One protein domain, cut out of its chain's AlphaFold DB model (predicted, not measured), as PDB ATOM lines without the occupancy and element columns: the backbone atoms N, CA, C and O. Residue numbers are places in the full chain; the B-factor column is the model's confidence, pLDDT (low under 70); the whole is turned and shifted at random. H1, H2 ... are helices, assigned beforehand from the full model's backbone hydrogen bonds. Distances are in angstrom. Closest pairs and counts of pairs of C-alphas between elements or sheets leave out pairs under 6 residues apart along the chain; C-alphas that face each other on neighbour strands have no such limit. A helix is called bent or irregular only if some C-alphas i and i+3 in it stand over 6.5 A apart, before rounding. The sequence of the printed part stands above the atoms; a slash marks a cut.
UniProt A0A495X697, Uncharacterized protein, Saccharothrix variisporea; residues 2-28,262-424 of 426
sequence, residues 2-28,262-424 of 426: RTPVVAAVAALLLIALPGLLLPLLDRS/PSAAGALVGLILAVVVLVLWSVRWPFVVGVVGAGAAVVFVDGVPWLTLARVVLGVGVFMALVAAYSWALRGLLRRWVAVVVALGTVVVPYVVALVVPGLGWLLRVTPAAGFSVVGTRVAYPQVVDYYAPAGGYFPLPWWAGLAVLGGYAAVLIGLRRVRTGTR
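This is residues 2 to 28 and 262 to 424 of the 426 residues of an uncharacterized protein of Saccharothrix variisporea (UniProt A0A495X697). Helices H2, H4 and H5 form a small bundle, packed side by side; the long H9 runs beside H4, and short helices H6, H7 and H8 gather toward one end. H1 lies alongside H2, on the side away from H5, with few contacts, and the loop of residues 376 to 398 runs beyond the short helices before turning back to H9. The printed part has 190 residues with nine named helices, H1 to H9 in chain order, and no named strand: the class is all helix. It is compact, with a radius of gyration of the C-alphas of 17.1 A, and only just elongated, spanning 58 by 38 by 27 A.

H1, residues 3 to 21, is close to but not clearly touching H2, residues 267 to 284; their closest C-alphas, Ile 15 and Ala 274, are 7.2 A apart. H3, residues 286 to 290, is only just irregular, with C-alphas 287 and 290 at 6.8 A. H4, residues 306 to 333, touches H2 with residues 320 to 331 alone, closest at the C-alphas of Val 283 and Trp 328, 5.6 A, at a shallow tilt of 29 degrees, the same way. H5, residues 336 to 347, forms a hairpin with H4. H6, residues 349 to 356, and H7, residues 360 to 366, form another. H8, residues 368 to 375, touches five helices, as does H4; the closest C-alphas of H4 and H8 are Gly 315 and Val 374, 5.2 A. H9, residues 399 to 422, touches H4, closest at the C-alphas of Tyr 326 and Ala 410, 4.4 A, at a shallow tilt of 24 degrees, the same way. Every O i to N i+4 pair is within hydrogen-bond range in H2, H4, H5, H6 and H9, against 13 of 15 in H1, 0 of 1 in H3, 0 of 3 in H7 and 0 of 4 in H8; O i to N i+3 pairs within range number 0 of 2 in H3, 4 of 4 in H7 and 5 of 5 in H8.

H1 begins at C-alpha 3 (253.502, 200.069, 203.761) and is 26.8 A long. H2 measures 25.8 A, H4 40.9 A and H9 34.7 A, ending at C-alpha 422 (263.723, 175.917, 223.422).

The two C-alphas farthest apart, Ser 28 and Arg 424, are 60.9 A apart. Residues 29 to 261 are not printed; C-alphas 28 and 262 are 13.1 A apart across this cut. The links H3 to H4 and H8 to H9 are long. Mean pLDDT of the printed part is 78.2, with 51 residues under 70, among them residues 2 to 28 and 286 to 303.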
ATOM      1  N   ARG A   2     257.150 201.235 205.841       49.41
ATOM      2  CA  ARG A   2     255.995 202.170 205.863       49.41
ATOM      3  C   ARG A   2     254.663 201.606 205.327       49.41
ATOM      4  O   ARG A   2     253.610 201.949 205.841       49.41
ATOM      5  N   THR A   3     254.699 200.691 204.359       54.88
ATOM      6  CA  THR A   3     253.502 200.069 203.761       54.88
ATOM      7  C   THR A   3     252.607 199.258 204.718       54.88
ATOM      8  O   THR A   3     251.390 199.383 204.594       54.88
ATOM      9  N   PRO A   4     253.120 198.472 205.692       52.16
ATOM     10  CA  PRO A   4     252.250 197.699 206.580       52.16
ATOM     11  C   PRO A   4     251.499 198.559 207.603       52.16
ATOM     12  O   PRO A   4     250.381 198.222 207.973       52.16
ATOM     13  N   VAL A   5     252.089 199.680 208.031       52.44
ATOM     14  CA  VAL A   5     251.473 200.602 208.998       52.44
ATOM     15  C   VAL A   5     250.362 201.413 208.335       52.44
ATOM     16  O   VAL A   5     249.275 201.513 208.887       52.44
ATOM     17  N   VAL A   6     250.586 201.911 207.113       52.38
ATOM     18  CA  VAL A   6     249.559 202.641 206.345       52.38
ATOM     19  C   VAL A   6     248.359 201.746 206.035       52.38
ATOM     20  O   VAL A   6     247.221 202.171 206.199       52.38
ATOM     21  N   ALA A   7     248.594 200.485 205.663       51.72
ATOM     22  CA  ALA A   7     247.510 199.535 205.434       51.72
ATOM     23  C   ALA A   7     246.760 199.180 206.739       51.72
ATOM     24  O   ALA A   7     245.547 198.991 206.700       51.72
ATOM     25  N   ALA A   8     247.455 199.098 207.884       51.44
ATOM     26  CA  ALA A   8     246.830 198.822 209.182       51.44
ATOM     27  C   ALA A   8     245.916 199.975 209.607       51.44
ATOM     28  O   ALA A   8     244.788 199.739 210.024       51.44
ATOM     29  N   VAL A   9     246.389 201.214 209.446       52.78
ATOM     30  CA  VAL A   9     245.629 202.438 209.738       52.78
ATOM     31  C   VAL A   9     244.442 202.588 208.782       52.78
ATOM     32  O   VAL A   9     243.347 202.906 209.231       52.78
ATOM     33  N   ALA A  10     244.613 202.288 207.491       52.09
ATOM     34  CA  ALA A  10     243.517 202.308 206.522       52.09
ATOM     35  C   ALA A  10     242.439 201.254 206.834       52.09
ATOM     36  O   ALA A  10     241.252 201.556 206.751       52.09
ATOM     37  N   ALA A  11     242.830 200.041 207.244       52.19
ATOM     38  CA  ALA A  11     241.889 199.003 207.672       52.19
ATOM     39  C   ALA A  11     241.160 199.385 208.972       52.19
ATOM     40  O   ALA A  11     239.954 199.183 209.079       52.19
ATOM     41  N   LEU A  12     241.868 199.991 209.931       53.22
ATOM     42  CA  LEU A  12     241.290 200.538 211.162       53.22
ATOM     43  C   LEU A  12     240.246 201.621 210.869       53.22
ATOM     44  O   LEU A  12     239.155 201.573 211.424       53.22
ATOM     45  N   LEU A  13     240.557 202.560 209.972       51.84
ATOM     46  CA  LEU A  13     239.637 203.625 209.571       51.84
ATOM     47  C   LEU A  13     238.428 203.076 208.810       51.84
ATOM     48  O   LEU A  13     237.317 203.503 209.086       51.84
ATOM     49  N   LEU A  14     238.608 202.092 207.923       53.94
ATOM     50  CA  LEU A  14     237.503 201.451 207.195       53.94
ATOM     51  C   LEU A  14     236.565 200.629 208.095       53.94
ATOM     52  O   LEU A  14     235.405 200.458 207.742       53.94
ATOM     53  N   ILE A  15     237.045 200.126 209.237       52.81
ATOM     54  CA  ILE A  15     236.230 199.383 210.215       52.81
ATOM     55  C   ILE A  15     235.588 200.339 211.233       52.81
ATOM     56  O   ILE A  15     234.430 200.160 211.602       52.81
ATOM     57  N   ALA A  16     236.319 201.369 211.672       50.69
ATOM     58  CA  ALA A  16     235.851 202.322 212.672       50.69
ATOM     59  C   ALA A  16     234.874 203.364 212.104       50.69
ATOM     60  O   ALA A  16     233.919 203.707 212.794       50.69
ATOM     61  N   LEU A  17     235.059 203.850 210.863       47.25
ATOM     62  CA  LEU A  17     234.172 204.870 210.276       47.25
ATOM     63  C   LEU A  17     232.715 204.402 210.179       47.25
ATOM     64  O   LEU A  17     231.852 205.148 210.629       47.25
ATOM     65  N   PRO A  18     232.407 203.209 209.629       50.59
ATOM     66  CA  PRO A  18     231.029 202.735 209.571       50.59
ATOM     67  C   PRO A  18     230.427 202.582 210.972       50.59
ATOM     68  O   PRO A  18     229.315 203.036 211.198       50.59
ATOM     69  N   GLY A  19     231.181 202.043 211.941       48.00
ATOM     70  CA  GLY A  19     230.713 201.917 213.328       48.00
ATOM     71  C   GLY A  19     230.444 203.257 214.027       48.00
ATOM     72  O   GLY A  19     229.565 203.327 214.875       48.00
ATOM     73  N   LEU A  20     231.159 204.326 213.654       47.28
ATOM     74  CA  LEU A  20     230.976 205.666 214.224       47.28
ATOM     75  C   LEU A  20     229.883 206.485 213.512       47.28
ATOM     76  O   LEU A  20     229.261 207.339 214.136       47.28
ATOM     77  N   LEU A  21     229.674 206.258 212.210       43.88
ATOM     78  CA  LEU A  21     228.756 207.040 211.371       43.88
ATOM     79  C   LEU A  21     227.352 206.435 211.263       43.88
ATOM     80  O   LEU A  21     226.397 207.190 211.118       43.88
ATOM     81  N   LEU A  22     227.207 205.108 211.340       49.53
ATOM     82  CA  LEU A  22     225.903 204.441 211.223       49.53
ATOM     83  C   LEU A  22     224.920 204.793 212.366       49.53
ATOM     84  O   LEU A  22     223.774 205.094 212.049       49.53
ATOM     85  N   PRO A  23     225.328 204.898 213.651       45.03
ATOM     86  CA  PRO A  23     224.404 205.263 214.736       45.03
ATOM     87  C   PRO A  23     223.878 206.703 214.643       45.03
ATOM     88  O   PRO A  23     222.817 207.014 215.160       45.03
ATOM     89  N   LEU A  24     224.610 207.607 213.977       46.44
ATOM     90  CA  LEU A  24     224.171 208.994 213.766       46.44
ATOM     91  C   LEU A  24     223.089 209.113 212.678       46.44
ATOM     92  O   LEU A  24     222.478 210.177 212.543       46.44
ATOM     93  N   LEU A  25     222.882 208.053 211.892       47.69
ATOM     94  CA  LEU A  25     221.898 207.980 210.813       47.69
ATOM     95  C   LEU A  25     220.642 207.190 211.214       47.69
ATOM     96  O   LEU A  25     219.593 207.404 210.610       47.69
ATOM     97  N   ASP A  26     220.727 206.337 212.240       47.88
ATOM     98  CA  ASP A  26     219.595 205.574 212.766       47.88
ATOM     99  C   ASP A  26     218.777 206.435 213.741       47.88
ATOM    100  O   ASP A  26     218.954 206.401 214.955       47.88
ATOM    101  N   ARG A  27     217.848 207.232 213.204       49.88
ATOM    102  CA  ARG A  27     216.726 207.758 213.994       49.88
ATOM    103  C   ARG A  27     215.546 206.821 213.803       49.88
ATOM    104  O   ARG A  27     215.007 206.734 212.703       49.88
ATOM    105  N   SER A  28     215.151 206.118 214.858       55.75
ATOM    106  CA  SER A  28     213.882 205.396 214.868       55.75
ATOM    107  C   SER A  28     212.758 206.414 215.050       55.75
ATOM    108  O   SER A  28     212.624 207.027 216.107       55.75
ATOM    109  N   PRO A 262     217.898 196.105 224.468       71.94
ATOM    110  CA  PRO A 262     218.435 196.267 223.130       71.94
ATOM    111  C   PRO A 262     219.591 195.288 222.867       71.94
ATOM    112  O   PRO A 262     220.450 195.015 223.717       71.94
ATOM    113  N   SER A 263     219.605 194.715 221.660       71.06
ATOM    114  CA  SER A 263     220.663 193.793 221.239       71.06
ATOM    115  C   SER A 263     221.812 194.551 220.586       71.06
ATOM    116  O   SER A 263     221.590 195.351 219.683       71.06
ATOM    117  N   ALA A 264     223.046 194.193 220.930       66.38
ATOM    118  CA  ALA A 264     224.221 194.555 220.137       66.38
ATOM    119  C   ALA A 264     224.445 193.608 218.936       66.38
ATOM    120  O   ALA A 264     225.549 193.542 218.394       66.38
ATOM    121  N   ALA A 265     223.428 192.838 218.520       63.44
ATOM    122  CA  ALA A 265     223.588 191.783 217.520       63.44
ATOM    123  C   ALA A 265     224.050 192.321 216.154       63.44
ATOM    124  O   ALA A 265     224.863 191.681 215.490       63.44
ATOM    125  N   GLY A 266     223.635 193.537 215.772       61.28
ATOM    126  CA  GLY A 266     224.094 194.196 214.542       61.28
ATOM    127  C   GLY A 266     225.614 194.413 214.481       61.28
ATOM    128  O   GLY A 266     226.215 194.319 213.411       61.28
ATOM    129  N   ALA A 267     226.277 194.587 215.631       63.50
ATOM    130  CA  ALA A 267     227.730 194.737 215.696       63.50
ATOM    131  C   ALA A 267     228.500 193.435 215.391       63.50
ATOM    132  O   ALA A 267     229.696 193.477 215.084       63.50
ATOM    133  N   LEU A 268     227.841 192.269 215.445       71.56
ATOM    134  CA  LEU A 268     228.492 190.966 215.278       71.56
ATOM    135  C   LEU A 268     229.012 190.741 213.858       71.56
ATOM    136  O   LEU A 268     230.081 190.151 213.700       71.56
ATOM    137  N   VAL A 269     228.321 191.247 212.832       68.94
ATOM    138  CA  VAL A 269     228.785 191.139 211.437       68.94
ATOM    139  C   VAL A 269     230.106 191.889 211.260       68.94
ATOM    140  O   VAL A 269     231.078 191.326 210.750       68.94
ATOM    141  N   GLY A 270     230.176 193.129 211.757       70.12
ATOM    142  CA  GLY A 270     231.402 193.928 211.751       70.12
ATOM    143  C   GLY A 270     232.536 193.259 212.533       70.12
ATOM    144  O   GLY A 270     233.667 193.192 212.046       70.12
ATOM    145  N   LEU A 271     232.230 192.683 213.702       77.31
ATOM    146  CA  LEU A 271     233.215 191.982 214.526       77.31
ATOM    147  C   LEU A 271     233.763 190.720 213.843       77.31
ATOM    148  O   LEU A 271     234.971 190.494 213.880       77.31
ATOM    149  N   ILE A 272     232.923 189.915 213.182       80.88
ATOM    150  CA  ILE A 272     233.380 188.739 212.423       80.88
ATOM    151  C   ILE A 272     234.358 189.159 211.325       80.88
ATOM    152  O   ILE A 272     235.437 188.572 211.208       80.88
ATOM    153  N   LEU A 273     234.013 190.178 210.533       79.44
ATOM    154  CA  LEU A 273     234.882 190.674 209.463       79.44
ATOM    155  C   LEU A 273     236.210 191.194 210.027       79.44
ATOM    156  O   LEU A 273     237.276 190.852 209.508       79.44
ATOM    157  N   ALA A 274     236.160 191.940 211.132       75.88
ATOM    158  CA  ALA A 274     237.349 192.419 211.825       75.88
ATOM    159  C   ALA A 274     238.235 191.259 212.316       75.88
ATOM    160  O   ALA A 274     239.451 191.294 212.122       75.88
ATOM    161  N   VAL A 275     237.646 190.196 212.878       83.94
ATOM    162  CA  VAL A 275     238.359 188.977 213.299       83.94
ATOM    163  C   VAL A 275     239.001 188.265 212.110       83.94
ATOM    164  O   VAL A 275     240.165 187.873 212.195       83.94
ATOM    165  N   VAL A 276     238.296 188.115 210.985       85.31
ATOM    166  CA  VAL A 276     238.848 187.483 209.774       85.31
ATOM    167  C   VAL A 276     240.074 188.250 209.282       85.31
ATOM    168  O   VAL A 276     241.133 187.650 209.069       85.31
ATOM    169  N   VAL A 277     239.968 189.577 209.160       82.81
ATOM    170  CA  VAL A 277     241.093 190.443 208.772       82.81
ATOM    171  C   VAL A 277     242.238 190.300 209.775       82.81
ATOM    172  O   VAL A 277     243.377 190.051 209.371       82.81
ATOM    173  N   LEU A 278     241.947 190.360 211.074       83.81
ATOM    174  CA  LEU A 278     242.939 190.233 212.137       83.81
ATOM    175  C   LEU A 278     243.694 188.900 212.080       83.81
ATOM    176  O   LEU A 278     244.920 188.893 212.211       83.81
ATOM    177  N   VAL A 279     243.005 187.781 211.858       86.69
ATOM    178  CA  VAL A 279     243.624 186.453 211.721       86.69
ATOM    179  C   VAL A 279     244.560 186.428 210.512       86.69
ATOM    180  O   VAL A 279     245.730 186.051 210.637       86.69
ATOM    181  N   LEU A 280     244.086 186.879 209.345       86.88
ATOM    182  CA  LEU A 280     244.882 186.914 208.113       86.88
ATOM    183  C   LEU A 280     246.156 187.753 208.285       86.88
ATOM    184  O   LEU A 280     247.239 187.346 207.846       86.88
ATOM    185  N   TRP A 281     246.034 188.892 208.963       83.44
ATOM    186  CA  TRP A 281     247.128 189.816 209.243       83.44
ATOM    187  C   TRP A 281     248.109 189.273 210.281       83.44
ATOM    188  O   TRP A 281     249.312 189.249 210.020       83.44
ATOM    189  N   SER A 282     247.617 188.763 211.412       79.44
ATOM    190  CA  SER A 282     248.438 188.254 212.524       79.44
ATOM    191  C   SER A 282     249.294 187.057 212.108       79.44
ATOM    192  O   SER A 282     250.444 186.917 212.530       79.44
ATOM    193  N   VAL A 283     248.767 186.206 211.224       84.25
ATOM    194  CA  VAL A 283     249.513 185.074 210.656       84.25
ATOM    195  C   VAL A 283     250.536 185.541 209.607       84.25
ATOM    196  O   VAL A 283     251.595 184.922 209.443       84.25
ATOM    197  N   ARG A 284     250.231 186.613 208.861       82.31
ATOM    198  CA  ARG A 284     251.068 187.131 207.770       82.31
ATOM    199  C   ARG A 284     252.230 187.977 208.291       82.31
ATOM    200  O   ARG A 284     253.358 187.735 207.855       82.31
ATOM    201  N   TRP A 285     251.984 188.916 209.200       75.06
ATOM    202  CA  TRP A 285     252.947 189.921 209.659       75.06
ATOM    203  C   TRP A 285     253.007 189.987 211.196       75.06
ATOM    204  O   TRP A 285     252.336 190.812 211.813       75.06
ATOM    205  N   PRO A 286     253.853 189.159 211.842       60.81
ATOM    206  CA  PRO A 286     253.866 189.009 213.301       60.81
ATOM    207  C   PRO A 286     254.288 190.274 214.071       60.81
ATOM    208  O   PRO A 286     254.008 190.371 215.259       60.81
ATOM    209  N   PHE A 287     254.923 191.250 213.417       56.97
ATOM    210  CA  PHE A 287     255.315 192.527 214.031       56.97
ATOM    211  C   PHE A 287     254.150 193.522 214.182       56.97
ATOM    212  O   PHE A 287     254.294 194.523 214.874       56.97
ATOM    213  N   VAL A 288     252.989 193.253 213.570       52.34
ATOM    214  CA  VAL A 288     251.799 194.125 213.649       52.34
ATOM    215  C   VAL A 288     250.947 193.826 214.896       52.34
ATOM    216  O   VAL A 288     250.090 194.623 215.264       52.34
ATOM    217  N   VAL A 289     251.237 192.733 215.615       50.81
ATOM    218  CA  VAL A 289     250.495 192.292 216.814       50.81
ATOM    219  C   VAL A 289     250.510 193.344 217.941       50.81
ATOM    220  O   VAL A 289     249.589 193.374 218.746       50.81
ATOM    221  N   GLY A 290     251.485 194.262 217.958       44.03
ATOM    222  CA  GLY A 290     251.544 195.360 218.931       44.03
ATOM    223  C   GLY A 290     250.639 196.569 218.643       44.03
ATOM    224  O   GLY A 290     250.533 197.431 219.505       44.03
ATOM    225  N   VAL A 291     250.004 196.668 217.464       48.78
ATOM    226  CA  VAL A 291     249.297 197.898 217.026       48.78
ATOM    227  C   VAL A 291     247.781 197.714 216.851       48.78
ATOM    228  O   VAL A 291     247.045 198.693 216.842       48.78
ATOM    229  N   VAL A 292     247.256 196.485 216.785       48.38
ATOM    230  CA  VAL A 292     245.820 196.257 216.476       48.38
ATOM    231  C   VAL A 292     244.904 196.302 217.718       48.38
ATOM    232  O   VAL A 292     243.734 195.946 217.654       48.38
ATOM    233  N   GLY A 293     245.397 196.786 218.859       43.44
ATOM    234  CA  GLY A 293     244.632 196.832 220.113       43.44
ATOM    235  C   GLY A 293     243.587 197.951 220.242       43.44
ATOM    236  O   GLY A 293     242.895 197.982 221.249       43.44
ATOM    237  N   ALA A 294     243.462 198.876 219.284       42.19
ATOM    238  CA  ALA A 294     242.730 200.133 219.516       42.19
ATOM    239  C   ALA A 294     241.738 200.541 218.413       42.19
ATOM    240  O   ALA A 294     241.336 201.699 218.340       42.19
ATOM    241  N   GLY A 295     241.319 199.615 217.551       44.06
ATOM    242  CA  GLY A 295     240.220 199.865 216.617       44.06
ATOM    243  C   GLY A 295     238.904 199.494 217.257       44.06
ATOM    244  O   GLY A 295     238.348 198.457 216.911       44.06
ATOM    245  N   ALA A 296     238.463 200.278 218.240       45.53
ATOM    246  CA  ALA A 296     237.168 200.075 218.866       45.53
ATOM    247  C   ALA A 296     236.095 200.095 217.770       45.53
ATOM    248  O   ALA A 296     235.839 201.132 217.160       45.53
ATOM    249  N   ALA A 297     235.465 198.946 217.518       45.47
ATOM    250  CA  ALA A 297     234.103 198.958 217.020       45.47
ATOM    251  C   ALA A 297     233.307 199.685 218.106       45.47
ATOM    252  O   ALA A 297     233.065 199.128 219.178       45.47
ATOM    253  N   VAL A 298     233.040 200.973 217.897       47.59
ATOM    254  CA  VAL A 298     232.215 201.737 218.821       47.59
ATOM    255  C   VAL A 298     230.792 201.285 218.560       47.59
ATOM    256  O   VAL A 298     230.161 201.664 217.582       47.59
ATOM    257  N   VAL A 299     230.342 200.360 219.395       52.75
ATOM    258  CA  VAL A 299     228.993 199.819 219.363       52.75
ATOM    259  C   VAL A 299     228.139 200.782 220.175       52.75
ATOM    260  O   VAL A 299     228.019 200.611 221.382       52.75
ATOM    261  N   PHE A 300     227.624 201.842 219.550       52.31
ATOM    262  CA  PHE A 300     226.527 202.599 220.151       52.31
ATOM    263  C   PHE A 300     225.248 201.817 219.900       52.31
ATOM    264  O   PHE A 300     224.896 201.527 218.759       52.31
ATOM    265  N   VAL A 301     224.611 201.409 220.987       59.53
ATOM    266  CA  VAL A 301     223.310 200.756 220.963       59.53
ATOM    267  C   VAL A 301     222.431 201.617 221.845       59.53
ATOM    268  O   VAL A 301     222.694 201.726 223.047       59.53
ATOM    269  N   ASP A 302     221.436 202.255 221.239       59.16
ATOM    270  CA  ASP A 302     220.488 203.088 221.966       59.16
ATOM    271  C   ASP A 302     219.817 202.277 223.080       59.16
ATOM    272  O   ASP A 302     219.517 201.090 222.932       59.16
ATOM    273  N   GLY A 303     219.660 202.906 224.245       63.12
ATOM    274  CA  GLY A 303     219.089 202.274 225.436       63.12
ATOM    275  C   GLY A 303     220.036 201.365 226.235       63.12
ATOM    276  O   GLY A 303     219.625 200.842 227.268       63.12
ATOM    277  N   VAL A 304     221.303 201.174 225.833       70.00
ATOM    278  CA  VAL A 304     222.286 200.435 226.653       70.00
ATOM    279  C   VAL A 304     222.975 201.371 227.662       70.00
ATOM    280  O   VAL A 304     223.550 202.383 227.257       70.00
ATOM    281  N   PRO A 305     223.030 201.026 228.968       75.88
ATOM    282  CA  PRO A 305     223.745 201.826 229.964       75.88
ATOM    283  C   PRO A 305     225.231 202.016 229.625       75.88
ATOM    284  O   PRO A 305     225.904 201.080 229.183       75.88
ATOM    285  N   TRP A 306     225.788 203.194 229.927       73.44
ATOM    286  CA  TRP A 306     227.187 203.532 229.615       73.44
ATOM    287  C   TRP A 306     228.206 202.553 230.224       73.44
ATOM    288  O   TRP A 306     229.223 202.252 229.603       73.44
ATOM    289  N   LEU A 307     227.918 202.002 231.410       80.75
ATOM    290  CA  LEU A 307     228.739 200.966 232.048       80.75
ATOM    291  C   LEU A 307     228.772 199.675 231.222       80.75
ATOM    292  O   LEU A 307     229.826 199.056 231.060       80.75
ATOM    293  N   THR A 308     227.626 199.277 230.665       81.06
ATOM    294  CA  THR A 308     227.513 198.100 229.799       81.06
ATOM    295  C   THR A 308     228.248 198.334 228.485       81.06
ATOM    296  O   THR A 308     228.981 197.448 228.047       81.06
ATOM    297  N   LEU A 309     228.138 199.532 227.903       75.88
ATOM    298  CA  LEU A 309     228.910 199.919 226.718       75.88
ATOM    299  C   LEU A 309     230.419 199.872 226.984       75.88
ATOM    300  O   LEU A 309     231.156 199.235 226.232       75.88
ATOM    301  N   ALA A 310     230.882 200.464 228.089       77.94
ATOM    302  CA  ALA A 310     232.290 200.440 228.477       77.94
ATOM    303  C   ALA A 310     232.811 199.002 228.644       77.94
ATOM    304  O   ALA A 310     233.879 198.661 228.131       77.94
ATOM    305  N   ARG A 311     232.029 198.126 229.293       87.44
ATOM    306  CA  ARG A 311     232.342 196.694 229.419       87.44
ATOM    307  C   ARG A 311     232.450 196.010 228.055       87.44
ATOM    308  O   ARG A 311     233.391 195.242 227.855       87.44
ATOM    309  N   VAL A 312     231.511 196.251 227.139       82.94
ATOM    310  CA  VAL A 312     231.531 195.659 225.789       82.94
ATOM    311  C   VAL A 312     232.775 196.116 225.030       82.94
ATOM    312  O   VAL A 312     233.497 195.273 224.503       82.94
ATOM    313  N   VAL A 313     233.086 197.415 225.033       77.56
ATOM    314  CA  VAL A 313     234.264 197.973 224.344       77.56
ATOM    315  C   VAL A 313     235.563 197.372 224.886       77.56
ATOM    316  O   VAL A 313     236.392 196.888 224.109       77.56
ATOM    317  N   LEU A 314     235.731 197.336 226.212       81.75
ATOM    318  CA  LEU A 314     236.899 196.712 226.845       81.75
ATOM    319  C   LEU A 314     236.978 195.214 226.528       81.75
ATOM    320  O   LEU A 314     238.041 194.712 226.160       81.75
ATOM    321  N   GLY A 315     235.851 194.504 226.619       85.31
ATOM    322  CA  GLY A 315     235.757 193.079 226.313       85.31
ATOM    323  C   GLY A 315     236.139 192.760 224.867       85.31
ATOM    324  O   GLY A 315     236.924 191.842 224.638       85.31
ATOM    325  N   VAL A 316     235.657 193.543 223.898       83.12
ATOM    326  CA  VAL A 316     236.018 193.413 222.477       83.12
ATOM    327  C   VAL A 316     237.512 193.659 222.267       83.12
ATOM    328  O   VAL A 316     238.158 192.887 221.558       83.12
ATOM    329  N   GLY A 317     238.095 194.669 222.922       76.94
ATOM    330  CA  GLY A 317     239.539 194.917 222.865       76.94
ATOM    331  C   GLY A 317     240.366 193.723 223.358       76.94
ATOM    332  O   GLY A 317     241.283 193.266 222.669       76.94
ATOM    333  N   VAL A 318     239.998 193.156 224.512       84.81
ATOM    334  CA  VAL A 318     240.652 191.959 225.071       84.81
ATOM    335  C   VAL A 318     240.456 190.744 224.161       84.81
ATOM    336  O   VAL A 318     241.410 190.015 223.893       84.81
ATOM    337  N   PHE A 319     239.247 190.542 223.637       88.88
ATOM    338  CA  PHE A 319     238.940 189.473 222.690       88.88
ATOM    339  C   PHE A 319     239.839 189.544 221.448       88.88
ATOM    340  O   PHE A 319     240.485 188.553 221.100       88.88
ATOM    341  N   MET A 320     239.961 190.722 220.828       84.44
ATOM    342  CA  MET A 320     240.819 190.927 219.658       84.44
ATOM    343  C   MET A 320     242.293 190.654 219.985       84.44
ATOM    344  O   MET A 320     242.974 189.951 219.233       84.44
ATOM    345  N   ALA A 321     242.787 191.116 221.137       82.38
ATOM    346  CA  ALA A 321     244.154 190.830 221.574       82.38
ATOM    347  C   ALA A 321     244.414 189.318 221.733       82.38
ATOM    348  O   ALA A 321     245.441 188.806 221.275       82.38
ATOM    349  N   LEU A 322     243.466 188.581 222.320       88.81
ATOM    350  CA  LEU A 322     243.568 187.130 222.482       88.81
ATOM    351  C   LEU A 322     243.514 186.384 221.142       88.81
ATOM    352  O   LEU A 322     244.306 185.464 220.934       88.81
ATOM    353  N   VAL A 323     242.651 186.791 220.203       91.06
ATOM    354  CA  VAL A 323     242.599 186.214 218.845       91.06
ATOM    355  C   VAL A 323     243.919 186.432 218.104       91.06
ATOM    356  O   VAL A 323     244.422 185.509 217.448       91.06
ATOM    357  N   ALA A 324     244.511 187.623 218.217       87.31
ATOM    358  CA  ALA A 324     245.809 187.925 217.620       87.31
ATOM    359  C   ALA A 324     246.912 187.027 218.206       87.31
ATOM    360  O   ALA A 324     247.671 186.406 217.454       87.31
ATOM    361  N   ALA A 325     246.960 186.894 219.536       88.56
ATOM    362  CA  ALA A 325     247.918 186.044 220.239       88.56
ATOM    363  C   ALA A 325     247.758 184.555 219.876       88.56
ATOM    364  O   ALA A 325     248.746 183.882 219.568       88.56
ATOM    365  N   TYR A 326     246.518 184.060 219.834       93.56
ATOM    366  CA  TYR A 326     246.164 182.702 219.416       93.56
ATOM    367  C   TYR A 326     246.628 182.413 217.979       93.56
ATOM    368  O   TYR A 326     247.355 181.447 217.725       93.56
ATOM    369  N   SER A 327     246.299 183.305 217.042       91.62
ATOM    370  CA  SER A 327     246.672 183.183 215.624       91.62
ATOM    371  C   SER A 327     248.187 183.237 215.419       91.62
ATOM    372  O   SER A 327     248.761 182.470 214.636       91.62
ATOM    373  N   TRP A 328     248.864 184.118 216.156       90.38
ATOM    374  CA  TRP A 328     250.318 184.217 216.153       90.38
ATOM    375  C   TRP A 328     250.973 182.941 216.695       90.38
ATOM    376  O   TRP A 328     251.938 182.446 216.101       90.38
ATOM    377  N   ALA A 329     250.456 182.366 217.783       90.88
ATOM    378  CA  ALA A 329     250.962 181.118 218.346       90.88
ATOM    379  C   ALA A 329     250.813 179.950 217.354       90.88
ATOM    380  O   ALA A 329     251.807 179.271 217.072       90.88
ATOM    381  N   LEU A 330     249.636 179.798 216.730       94.31
ATOM    382  CA  LEU A 330     249.385 178.810 215.670       94.31
ATOM    383  C   LEU A 330     250.381 178.941 214.519       94.31
ATOM    384  O   LEU A 330     250.941 177.945 214.064       94.31
ATOM    385  N   ARG A 331     250.671 180.167 214.071       92.00
ATOM    386  CA  ARG A 331     251.655 180.412 213.007       92.00
ATOM    387  C   ARG A 331     253.062 179.936 213.376       92.00
ATOM    388  O   ARG A 331     253.813 179.543 212.484       92.00
ATOM    389  N   GLY A 332     253.437 179.986 214.652       89.50
ATOM    390  CA  GLY A 332     254.719 179.462 215.136       89.50
ATOM    391  C   GLY A 332     254.802 177.934 215.115       89.50
ATOM    392  O   GLY A 332     255.896 177.380 215.030       89.50
ATOM    393  N   LEU A 333     253.653 177.258 215.165       92.06
ATOM    394  CA  LEU A 333     253.549 175.801 215.237       92.06
ATOM    395  C   LEU A 333     253.232 175.152 213.878       92.06
ATOM    396  O   LEU A 333     253.687 174.040 213.604       92.06
ATOM    397  N   LEU A 334     252.491 175.841 213.015       94.12
ATOM    398  CA  LEU A 334     251.919 175.297 211.784       94.12
ATOM    399  C   LEU A 334     252.420 176.039 210.535       94.12
ATOM    400  O   LEU A 334     252.969 177.145 210.597       94.12
ATOM    401  N   ARG A 335     252.200 175.440 209.355       93.88
ATOM    402  CA  ARG A 335     252.384 176.139 208.071       93.88
ATOM    403  C   ARG A 335     251.381 177.291 207.978       93.88
ATOM    404  O   ARG A 335     250.281 177.208 208.512       93.88
ATOM    405  N   ARG A 336     251.749 178.356 207.257       91.12
ATOM    406  CA  ARG A 336     250.975 179.608 207.186       91.12
ATOM    407  C   ARG A 336     249.490 179.387 206.879       91.12
ATOM    408  O   ARG A 336     248.655 179.908 207.601       91.12
ATOM    409  N   TRP A 337     249.171 178.641 205.822       92.94
ATOM    410  CA  TRP A 337     247.781 178.428 205.414       92.94
ATOM    411  C   TRP A 337     247.009 177.575 206.434       92.94
ATOM    412  O   TRP A 337     245.876 177.903 206.759       92.94
ATOM    413  N   VAL A 338     247.655 176.557 207.021       96.06
ATOM    414  CA  VAL A 338     247.057 175.701 208.061       96.06
ATOM    415  C   VAL A 338     246.723 176.523 209.306       96.06
ATOM    416  O   VAL A 338     245.640 176.380 209.854       96.06
ATOM    417  N   ALA A 339     247.613 177.431 209.723       94.00
ATOM    418  CA  ALA A 339     247.357 178.314 210.861       94.00
ATOM    419  C   ALA A 339     246.123 179.205 210.644       94.00
ATOM    420  O   ALA A 339     245.334 179.363 211.569       94.00
ATOM    421  N   VAL A 340     245.929 179.746 209.430       93.75
ATOM    422  CA  VAL A 340     244.723 180.524 209.087       93.75
ATOM    423  C   VAL A 340     243.475 179.650 209.169       93.75
ATOM    424  O   VAL A 340     242.515 180.034 209.826       93.75
ATOM    425  N   VAL A 341     243.494 178.476 208.530       96.38
ATOM    426  CA  VAL A 341     242.336 177.569 208.496       96.38
ATOM    427  C   VAL A 341     241.948 177.125 209.905       96.38
ATOM    428  O   VAL A 341     240.776 177.181 210.252       96.38
ATOM    429  N   VAL A 342     242.920 176.757 210.744       97.31
ATOM    430  CA  VAL A 342     242.665 176.366 212.139       97.31
ATOM    431  C   VAL A 342     242.140 177.549 212.953       97.31
ATOM    432  O   VAL A 342     241.179 177.386 213.702       97.31
ATOM    433  N   ALA A 343     242.714 178.746 212.795       95.56
ATOM    434  CA  ALA A 343     242.254 179.929 213.516       95.56
ATOM    435  C   ALA A 343     240.807 180.293 213.156       95.56
ATOM    436  O   ALA A 343     239.958 180.397 214.038       95.56
ATOM    437  N   LEU A 344     240.494 180.407 211.863       96.19
ATOM    438  CA  LEU A 344     239.136 180.701 211.399       96.19
ATOM    439  C   LEU A 344     238.158 179.571 211.738       96.19
ATOM    440  O   LEU A 344     237.047 179.840 212.190       96.19
ATOM    441  N   GLY A 345     238.580 178.315 211.589       96.94
ATOM    442  CA  GLY A 345     237.772 177.133 211.881       96.94
ATOM    443  C   GLY A 345     237.420 176.958 213.359       96.94
ATOM    444  O   GLY A 345     236.435 176.300 213.669       96.94
ATOM    445  N   THR A 346     238.189 177.554 214.273       96.88
ATOM    446  CA  THR A 346     237.956 177.453 215.726       96.88
ATOM    447  C   THR A 346     237.381 178.728 216.345       96.88
ATOM    448  O   THR A 346     236.719 178.644 217.377       96.88
ATOM    449  N   VAL A 347     237.595 179.895 215.726       95.50
ATOM    450  CA  VAL A 347     237.074 181.186 216.209       95.50
ATOM    451  C   VAL A 347     235.803 181.598 215.461       95.50
ATOM    452  O   VAL A 347     234.821 181.952 216.096       95.50
ATOM    453  N   VAL A 348     235.795 181.557 214.125       94.19
ATOM    454  CA  VAL A 348     234.713 182.140 213.306       94.19
ATOM    455  C   VAL A 348     233.658 181.105 212.937       94.19
ATOM    456  O   VAL A 348     232.468 181.335 213.138       94.19
ATOM    457  N   VAL A 349     234.080 179.951 212.416       95.19
ATOM    458  CA  VAL A 349     233.153 178.917 211.928       95.19
ATOM    459  C   VAL A 349     232.172 178.448 213.008       95.19
ATOM    460  O   VAL A 349     230.982 178.407 212.705       95.19
ATOM    461  N   PRO A 350     232.577 178.168 214.266       95.56
ATOM    462  CA  PRO A 350     231.630 177.708 215.280       95.56
ATOM    463  C   PRO A 350     230.569 178.762 215.613       95.56
ATOM    464  O   PRO A 350     229.428 178.407 215.895       95.56
ATOM    465  N   TYR A 351     230.919 180.051 215.525       90.94
ATOM    466  CA  TYR A 351     229.974 181.149 215.705       90.94
ATOM    467  C   TYR A 351     228.980 181.257 214.547       90.94
ATOM    468  O   TYR A 351     227.776 181.304 214.784       90.94
ATOM    469  N   VAL A 352     229.456 181.213 213.299       89.75
ATOM    470  CA  VAL A 352     228.579 181.226 212.111       89.75
ATOM    471  C   VAL A 352     227.641 180.017 212.109       89.75
ATOM    472  O   VAL A 352     226.455 180.150 211.828       89.75
ATOM    473  N   VAL A 353     228.145 178.841 212.481       90.25
ATOM    474  CA  VAL A 353     227.331 177.626 212.600       90.25
ATOM    475  C   VAL A 353     226.268 177.782 213.690       90.25
ATOM    476  O   VAL A 353     225.108 177.478 213.442       90.25
ATOM    477  N   ALA A 354     226.626 178.306 214.866       88.44
ATOM    478  CA  ALA A 354     225.672 178.552 215.949       88.44
ATOM    479  C   ALA A 354     224.627 179.637 215.620       88.44
ATOM    480  O   ALA A 354     223.571 179.670 216.249       88.44
ATOM    481  N   LEU A 355     224.912 180.520 214.655       81.06
ATOM    482  CA  LEU A 355     223.986 181.545 214.175       81.06
ATOM    483  C   LEU A 355     222.881 180.952 213.289       81.06
ATOM    484  O   LEU A 355     221.725 181.347 213.402       81.06
ATOM    485  N   VAL A 356     223.252 180.023 212.404       79.25
ATOM    486  CA  VAL A 356     222.370 179.511 211.341       79.25
ATOM    487  C   VAL A 356     221.716 178.183 211.723       79.25
ATOM    488  O   VAL A 356     220.632 177.871 211.239       79.25
ATOM    489  N   VAL A 357     222.354 177.393 212.589       82.31
ATOM    490  CA  VAL A 357     221.896 176.045 212.939       82.31
ATOM    491  C   VAL A 357     221.375 176.013 214.380       82.31
ATOM    492  O   VAL A 357     222.168 176.102 215.328       82.31
ATOM    493  N   PRO A 358     220.054 175.835 214.577       76.75
ATOM    494  CA  PRO A 358     219.462 175.698 215.902       76.75
ATOM    495  C   PRO A 358     220.103 174.565 216.715       76.75
ATOM    496  O   PRO A 358     220.455 173.513 216.187       76.75
ATOM    497  N   GLY A 359     220.263 174.775 218.023       81.12
ATOM    498  CA  GLY A 359     220.817 173.772 218.942       81.12
ATOM    499  C   GLY A 359     222.349 173.671 218.972       81.12
ATOM    500  O   GLY A 359     222.894 173.100 219.915       81.12
ATOM    501  N   LEU A 360     223.078 174.284 218.030       88.56
ATOM    502  CA  LEU A 360     224.551 174.271 218.018       88.56
ATOM    503  C   LEU A 360     225.210 175.369 218.871       88.56
ATOM    504  O   LEU A 360     226.429 175.541 218.842       88.56
ATOM    505  N   GLY A 361     224.437 176.058 219.714       86.25
ATOM    506  CA  GLY A 361     224.955 177.059 220.652       86.25
ATOM    507  C   GLY A 361     226.001 176.516 221.636       86.25
ATOM    508  O   GLY A 361     226.850 177.270 222.105       86.25
ATOM    509  N   TRP A 362     226.018 175.207 221.915       91.38
ATOM    510  CA  TRP A 362     227.021 174.588 222.791       91.38
ATOM    511  C   TRP A 362     228.460 174.743 222.269       91.38
ATOM    512  O   TRP A 362     229.394 174.768 223.071       91.38
ATOM    513  N   LEU A 363     228.655 174.919 220.954       94.44
ATOM    514  CA  LEU A 363     229.970 175.191 220.363       94.44
ATOM    515  C   LEU A 363     230.608 176.457 220.953       94.44
ATOM    516  O   LEU A 363     231.822 176.509 221.158       94.44
ATOM    517  N   LEU A 364     229.787 177.450 221.300       94.06
ATOM    518  CA  LEU A 364     230.219 178.696 221.933       94.06
ATOM    519  C   LEU A 364     230.544 178.542 223.426       94.06
ATOM    520  O   LEU A 364     230.892 179.524 224.072       94.06
ATOM    521  N   ARG A 365     230.442 177.333 223.991       96.00
ATOM    522  CA  ARG A 365     230.912 177.038 225.353       96.00
ATOM    523  C   ARG A 365     232.330 176.479 225.387       96.00
ATOM    524  O   ARG A 365     233.009 176.629 226.394       96.00
ATOM    525  N   VAL A 366     232.759 175.814 224.314       96.38
ATOM    526  CA  VAL A 366     233.982 174.991 224.324       96.38
ATOM    527  C   VAL A 366     235.025 175.416 223.301       96.38
ATOM    528  O   VAL A 366     236.189 175.071 223.453       96.38
ATOM    529  N   THR A 367     234.645 176.154 222.258       97.44
ATOM    530  CA  THR A 367     235.589 176.610 221.228       97.44
ATOM    531  C   THR A 367     236.124 178.013 221.538       97.44
ATOM    532  O   THR A 367     235.490 178.764 222.282       97.44
ATOM    533  N   PRO A 368     237.246 178.430 220.922       97.62
ATOM    534  CA  PRO A 368     237.704 179.824 220.938       97.62
ATOM    535  C   PRO A 368     236.629 180.862 220.557       97.62
ATOM    536  O   PRO A 368     236.711 182.010 220.993       97.62
ATOM    537  N   ALA A 369     235.596 180.465 219.802       96.31
ATOM    538  CA  ALA A 369     234.435 181.301 219.492       96.31
ATOM    539  C   ALA A 369     233.640 181.757 220.736       96.31
ATOM    540  O   ALA A 369     232.886 182.723 220.661       96.31
ATOM    541  N   ALA A 370     233.833 181.126 221.900       96.31
ATOM    542  CA  ALA A 370     233.253 181.561 223.173       96.31
ATOM    543  C   ALA A 370     233.547 183.039 223.503       96.31
ATOM    544  O   ALA A 370     232.738 183.715 224.146       96.31
ATOM    545  N   GLY A 371     234.671 183.571 223.006       93.75
ATOM    546  CA  GLY A 371     235.042 184.977 223.151       93.75
ATOM    547  C   GLY A 371     234.031 185.969 222.560       93.75
ATOM    548  O   GLY A 371     233.984 187.101 223.027       93.75
ATOM    549  N   PHE A 372     233.160 185.561 221.625       91.44
ATOM    550  CA  PHE A 372     232.099 186.431 221.090       91.44
ATOM    551  C   PHE A 372     231.058 186.850 222.144       91.44
ATOM    552  O   PHE A 372     230.372 187.848 221.951       91.44
ATOM    553  N   SER A 373     230.989 186.172 223.295       92.19
ATOM    554  CA  SER A 373     230.117 186.566 224.417       92.19
ATOM    555  C   SER A 373     230.393 187.965 224.985       92.19
ATOM    556  O   SER A 373     229.557 188.503 225.711       92.19
ATOM    557  N   VAL A 374     231.522 188.599 224.642       89.06
ATOM    558  CA  VAL A 374     231.840 189.975 225.062       89.06
ATOM    559  C   VAL A 374     230.814 191.008 224.606       89.06
ATOM    560  O   VAL A 374     230.602 191.983 225.326       89.06
ATOM    561  N   VAL A 375     230.134 190.770 223.479       85.12
ATOM    562  CA  VAL A 375     229.070 191.651 222.974       85.12
ATOM    563  C   VAL A 375     227.686 191.325 223.543       85.12
ATOM    564  O   VAL A 375     226.721 192.006 223.217       85.12
ATOM    565  N   GLY A 376     227.558 190.291 224.380       85.56
ATOM    566  CA  GLY A 376     226.283 189.933 224.995       85.56
ATOM    567  C   GLY A 376     225.779 191.054 225.898       85.56
ATOM    568  O   GLY A 376     226.407 191.345 226.918       85.56
ATOM    569  N   THR A 377     224.674 191.692 225.511       83.69
ATOM    570  CA  THR A 377     223.990 192.746 226.282       83.69
ATOM    571  C   THR A 377     222.663 192.283 226.871       83.69
ATOM    572  O   THR A 377     222.198 192.888 227.831       83.69
ATOM    573  N   ARG A 378     222.073 191.213 226.324       85.25
ATOM    574  CA  ARG A 378     220.760 190.713 226.730       85.25
ATOM    575  C   ARG A 378     220.841 189.723 227.879       85.25
ATOM    576  O   ARG A 378     221.751 188.892 227.943       85.25
ATOM    577  N   VAL A 379     219.837 189.792 228.745       83.94
ATOM    578  CA  VAL A 379     219.609 188.838 229.832       83.94
ATOM    579  C   VAL A 379     218.478 187.908 229.418       83.94
ATOM    580  O   VAL A 379     217.438 188.362 228.949       83.94
ATOM    581  N   ALA A 380     218.701 186.600 229.543       85.81
ATOM    582  CA  ALA A 380     217.677 185.608 229.250       85.81
ATOM    583  C   ALA A 380     216.762 185.418 230.462       85.81
ATOM    584  O   ALA A 380     217.248 185.150 231.561       85.81
ATOM    585  N   TYR A 381     215.453 185.505 230.237       88.81
ATOM    586  CA  TYR A 381     214.427 185.342 231.260       88.81
ATOM    587  C   TYR A 381     213.555 184.132 230.910       88.81
ATOM    588  O   TYR A 381     212.846 184.184 229.912       88.81
ATOM    589  N   PRO A 382     213.574 183.036 231.689       88.56
ATOM    590  CA  PRO A 382     212.808 181.828 231.367       88.56
ATOM    591  C   PRO A 382     211.306 182.063 231.159       88.56
ATOM    592  O   PRO A 382     210.664 181.305 230.435       88.56
ATOM    593  N   GLN A 383     210.766 183.102 231.799       88.62
ATOM    594  CA  GLN A 383     209.367 183.511 231.747       88.62
ATOM    595  C   GLN A 383     208.994 184.420 230.567       88.62
ATOM    596  O   GLN A 383     207.856 184.888 230.507       88.62
ATOM    597  N   VAL A 384     209.932 184.692 229.657       89.75
ATOM    598  CA  VAL A 384     209.731 185.550 228.485       89.75
ATOM    599  C   VAL A 384     209.852 184.716 227.215       89.75
ATOM    600  O   VAL A 384     210.717 183.852 227.084       89.75
ATOM    601  N   VAL A 385     208.963 184.974 226.259       85.31
ATOM    602  CA  VAL A 385     209.036 184.363 224.930       85.31
ATOM    603  C   VAL A 385     210.026 185.163 224.084       85.31
ATOM    604  O   VAL A 385     209.720 186.271 223.655       85.31
ATOM    605  N   ASP A 386     211.208 184.602 223.830       84.69
ATOM    606  CA  ASP A 386     212.207 185.196 222.936       84.69
ATOM    607  C   ASP A 386     213.038 184.119 222.213       84.69
ATOM    608  O   ASP A 386     213.048 182.938 222.578       84.69
ATOM    609  N   TYR A 387     213.756 184.519 221.166       83.25
ATOM    610  CA  TYR A 387     214.668 183.658 220.432       83.25
ATOM    611  C   TYR A 387     216.035 183.598 221.126       83.25
ATOM    612  O   TYR A 387     216.964 184.337 220.792       83.25
ATOM    613  N   TYR A 388     216.170 182.678 222.089       85.06
ATOM    614  CA  TYR A 388     217.390 182.444 222.878       85.06
ATOM    615  C   TYR A 388     218.527 181.780 222.084       85.06
ATOM    616  O   TYR A 388     218.960 180.660 222.368       85.06
ATOM    617  N   ALA A 389     219.035 182.492 221.085       81.69
ATOM    618  CA  ALA A 389     220.152 182.090 220.243       81.69
ATOM    619  C   ALA A 389     221.141 183.254 220.042       81.69
ATOM    620  O   ALA A 389     220.772 184.415 220.249       81.69
ATOM    621  N   PRO A 390     222.373 182.987 219.566       80.12
ATOM    622  CA  PRO A 390     223.333 184.041 219.222       80.12
ATOM    623  C   PRO A 390     222.778 185.066 218.230       80.12
ATOM    624  O   PRO A 390     223.055 186.255 218.358       80.12
ATOM    625  N   ALA A 391     221.931 184.624 217.296       76.31
ATOM    626  CA  ALA A 391     221.223 185.500 216.361       76.31
ATOM    627  C   ALA A 391     220.273 186.490 217.062       76.31
ATOM    628  O   ALA A 391     220.119 187.613 216.598       76.31
ATOM    629  N   GLY A 392     219.692 186.102 218.202       77.25
ATOM    630  CA  GLY A 392     218.888 186.971 219.064       77.25
ATOM    631  C   GLY A 392     219.709 187.797 220.063       77.25
ATOM    632  O   GLY A 392     219.128 188.467 220.912       77.25
ATOM    633  N   GLY A 393     221.047 187.751 220.002       82.25
ATOM    634  CA  GLY A 393     221.945 188.460 220.921       82.25
ATOM    635  C   GLY A 393     222.235 187.728 222.237       82.25
ATOM    636  O   GLY A 393     222.821 188.323 223.144       82.25
ATOM    637  N   TYR A 394     221.856 186.451 222.349       86.94
ATOM    638  CA  TYR A 394     222.066 185.635 223.545       86.94
ATOM    639  C   TYR A 394     223.292 184.740 223.431       86.94
ATOM    640  O   TYR A 394     223.477 184.020 222.451       86.94
ATOM    641  N   PHE A 395     224.098 184.723 224.489       89.31
ATOM    642  CA  PHE A 395     225.306 183.912 224.556       89.31
ATOM    643  C   PHE A 395     225.214 182.883 225.683       89.31
ATOM    644  O   PHE A 395     224.705 183.186 226.759       89.31
ATOM    645  N   PRO A 396     225.735 181.664 225.472       90.50
ATOM    646  CA  PRO A 396     225.626 180.587 226.450       90.50
ATOM    647  C   PRO A 396     226.608 180.702 227.621       90.50
ATOM    648  O   PRO A 396     226.546 179.880 228.532       90.50
ATOM    649  N   LEU A 397     227.541 181.657 227.567       92.69
ATOM    650  CA  LEU A 397     228.505 181.962 228.618       92.69
ATOM    651  C   LEU A 397     228.468 183.461 228.929       92.69
ATOM    652  O   LEU A 397     228.281 184.260 228.004       92.69
ATOM    653  N   PRO A 398     228.719 183.861 230.188       93.00
ATOM    654  CA  PRO A 398     228.985 185.256 230.495       93.00
ATOM    655  C   PRO A 398     230.287 185.706 229.817       93.00
ATOM    656  O   PRO A 398     231.207 184.910 229.608       93.00
ATOM    657  N   TRP A 399     230.379 187.003 229.524       91.50
ATOM    658  CA  TRP A 399     231.485 187.617 228.775       91.50
ATOM    659  C   TRP A 399     232.883 187.224 229.281       91.50
ATOM    660  O   TRP A 399     233.783 186.943 228.491       91.50
ATOM    661  N   TRP A 400     233.074 187.164 230.602       94.56
ATOM    662  CA  TRP A 400     234.366 186.838 231.209       94.56
ATOM    663  C   TRP A 400     234.721 185.358 231.042       94.56
ATOM    664  O   TRP A 400     235.885 185.029 230.823       94.56
ATOM    665  N   ALA A 401     233.732 184.460 231.088       96.44
ATOM    666  CA  ALA A 401     233.954 183.030 230.905       96.44
ATOM    667  C   ALA A 401     234.300 182.726 229.445       96.44
ATOM    668  O   ALA A 401     235.203 181.936 229.176       96.44
ATOM    669  N   GLY A 402     233.654 183.408 228.496       96.31
ATOM    670  CA  GLY A 402     234.010 183.293 227.085       96.31
ATOM    671  C   GLY A 402     235.433 183.767 226.782       96.31
ATOM    672  O   GLY A 402     236.173 183.087 226.065       96.31
ATOM    673  N   LEU A 403     235.854 184.884 227.387       95.75
ATOM    674  CA  LEU A 403     237.247 185.341 227.330       95.75
ATOM    675  C   LEU A 403     238.213 184.334 227.966       95.75
ATOM    676  O   LEU A 403     239.283 184.094 227.410       95.75
ATOM    677  N   ALA A 404     237.841 183.718 229.090       97.44
ATOM    678  CA  ALA A 404     238.665 182.714 229.759       97.44
ATOM    679  C   ALA A 404     238.880 181.464 228.890       97.44
ATOM    680  O   ALA A 404     240.009 180.979 228.803       97.44
ATOM    681  N   VAL A 405     237.844 180.982 228.192       98.00
ATOM    682  CA  VAL A 405     237.962 179.857 227.244       98.00
ATOM    683  C   VAL A 405     238.971 180.190 226.144       98.00
ATOM    684  O   VAL A 405     239.950 179.462 225.965       98.00
ATOM    685  N   LEU A 406     238.797 181.317 225.445       97.44
ATOM    686  CA  LEU A 406     239.731 181.754 224.398       97.44
ATOM    687  C   LEU A 406     241.155 181.957 224.945       97.44
ATOM    688  O   LEU A 406     242.134 181.538 224.320       97.44
ATOM    689  N   GLY A 407     241.272 182.571 226.123       96.81
ATOM    690  CA  GLY A 407     242.539 182.790 226.815       96.81
ATOM    691  C   GLY A 407     243.260 181.485 227.144       96.81
ATOM    692  O   GLY A 407     244.468 181.391 226.924       96.81
ATOM    693  N   GLY A 408     242.530 180.455 227.577       97.69
ATOM    694  CA  GLY A 408     243.065 179.114 227.816       97.69
ATOM    695  C   GLY A 408     243.675 178.497 226.556       97.69
ATOM    696  O   GLY A 408     244.830 178.069 226.576       97.69
ATOM    697  N   TYR A 409     242.958 178.540 225.428       97.56
ATOM    698  CA  TYR A 409     243.485 178.080 224.135       97.56
ATOM    699  C   TYR A 409     244.745 178.850 223.712       97.56
ATOM    700  O   TYR A 409     245.735 178.245 223.291       97.56
ATOM    701  N   ALA A 410     244.736 180.180 223.842       94.56
ATOM    702  CA  ALA A 410     245.890 181.014 223.518       94.56
ATOM    703  C   ALA A 410     247.106 180.675 224.401       94.56
ATOM    704  O   ALA A 410     248.209 180.486 223.880       94.56
ATOM    705  N   ALA A 411     246.911 180.535 225.714       96.50
ATOM    706  CA  ALA A 411     247.968 180.219 226.670       96.50
ATOM    707  C   ALA A 411     248.623 178.859 226.384       96.50
ATOM    708  O   ALA A 411     249.854 178.770 226.333       96.50
ATOM    709  N   VAL A 412     247.820 177.823 226.118       97.31
ATOM    710  CA  VAL A 412     248.306 176.477 225.769       97.31
ATOM    711  C   VAL A 412     249.185 176.522 224.517       97.31
ATOM    712  O   VAL A 412     250.304 176.004 224.523       97.31
ATOM    713  N   LEU A 413     248.734 177.188 223.450       95.50
ATOM    714  CA  LEU A 413     249.504 177.271 222.205       95.50
ATOM    715  C   LEU A 413     250.785 178.098 222.345       95.50
ATOM    716  O   LEU A 413     251.811 177.746 221.755       95.50
ATOM    717  N   ILE A 414     250.756 179.179 223.129       92.44
ATOM    718  CA  ILE A 414     251.956 179.965 223.442       92.44
ATOM    719  C   ILE A 414     252.958 179.104 224.225       92.44
ATOM    720  O   ILE A 414     254.148 179.119 223.901       92.44
ATOM    721  N   GLY A 415     252.490 178.316 225.198       93.56
ATOM    722  CA  GLY A 415     253.310 177.360 225.947       93.56
ATOM    723  C   GLY A 415     253.976 176.325 225.038       93.56
ATOM    724  O   GLY A 415     255.203 176.214 225.024       93.56
ATOM    725  N   LEU A 416     253.191 175.643 224.196       94.81
ATOM    726  CA  LEU A 416     253.693 174.661 223.222       94.81
ATOM    727  C   LEU A 416     254.725 175.266 222.265       94.81
ATOM    728  O   LEU A 416     255.739 174.642 221.939       94.81
ATOM    729  N   ARG A 417     254.494 176.506 221.824       89.81
ATOM    730  CA  ARG A 417     255.434 177.225 220.963       89.81
ATOM    731  C   ARG A 417     256.767 177.482 221.667       89.81
ATOM    732  O   ARG A 417     257.801 177.261 221.039       89.81
ATOM    733  N   ARG A 418     256.751 177.924 222.930       90.75
ATOM    734  CA  ARG A 418     257.972 178.182 223.721       90.75
ATOM    735  C   ARG A 418     258.806 176.915 223.904       90.75
ATOM    736  O   ARG A 418     260.017 176.964 223.693       90.75
ATOM    737  N   VAL A 419     258.162 175.785 224.208       90.94
ATOM    738  CA  VAL A 419     258.838 174.481 224.338       90.94
ATOM    739  C   VAL A 419     259.541 174.105 223.032       90.94
ATOM    740  O   VAL A 419     260.738 173.834 223.034       90.94
ATOM    741  N   ARG A 420     258.842 174.192 221.893       88.56
ATOM    742  CA  ARG A 420     259.409 173.848 220.577       88.56
ATOM    743  C   ARG A 420     260.587 174.733 220.157       88.56
ATOM    744  O   ARG A 420     261.458 174.282 219.414       88.56
ATOM    745  N   THR A 421     260.590 176.006 220.551       82.81
ATOM    746  CA  THR A 421     261.726 176.899 220.282       82.81
ATOM    747  C   THR A 421     262.909 176.599 221.193       82.81
ATOM    748  O   THR A 421     264.029 176.595 220.698       82.81
ATOM    749  N   GLY A 422     262.668 176.274 222.469       76.56
ATOM    750  CA  GLY A 422     263.723 175.917 223.422       76.56
ATOM    751  C   GLY A 422     264.466 174.633 223.044       76.56
ATOM    752  O   GLY A 422     265.686 174.585 223.130       76.56
ATOM    753  N   THR A 423     263.758 173.629 222.517       71.56
ATOM    754  CA  THR A 423     264.363 172.371 222.031       71.56
ATOM    755  C   THR A 423     265.135 172.506 220.715       71.56
ATOM    756  O   THR A 423     265.711 171.532 220.256       71.56
ATOM    757  N   ARG A 424     265.068 173.658 220.032       64.31
ATOM    758  CA  ARG A 424     265.828 173.924 218.794       64.31
ATOM    759  C   ARG A 424     267.099 174.736 219.032       64.31
ATOM    760  O   ARG A 424     267.889 174.889 218.108       64.31
TER     761      ARG A 424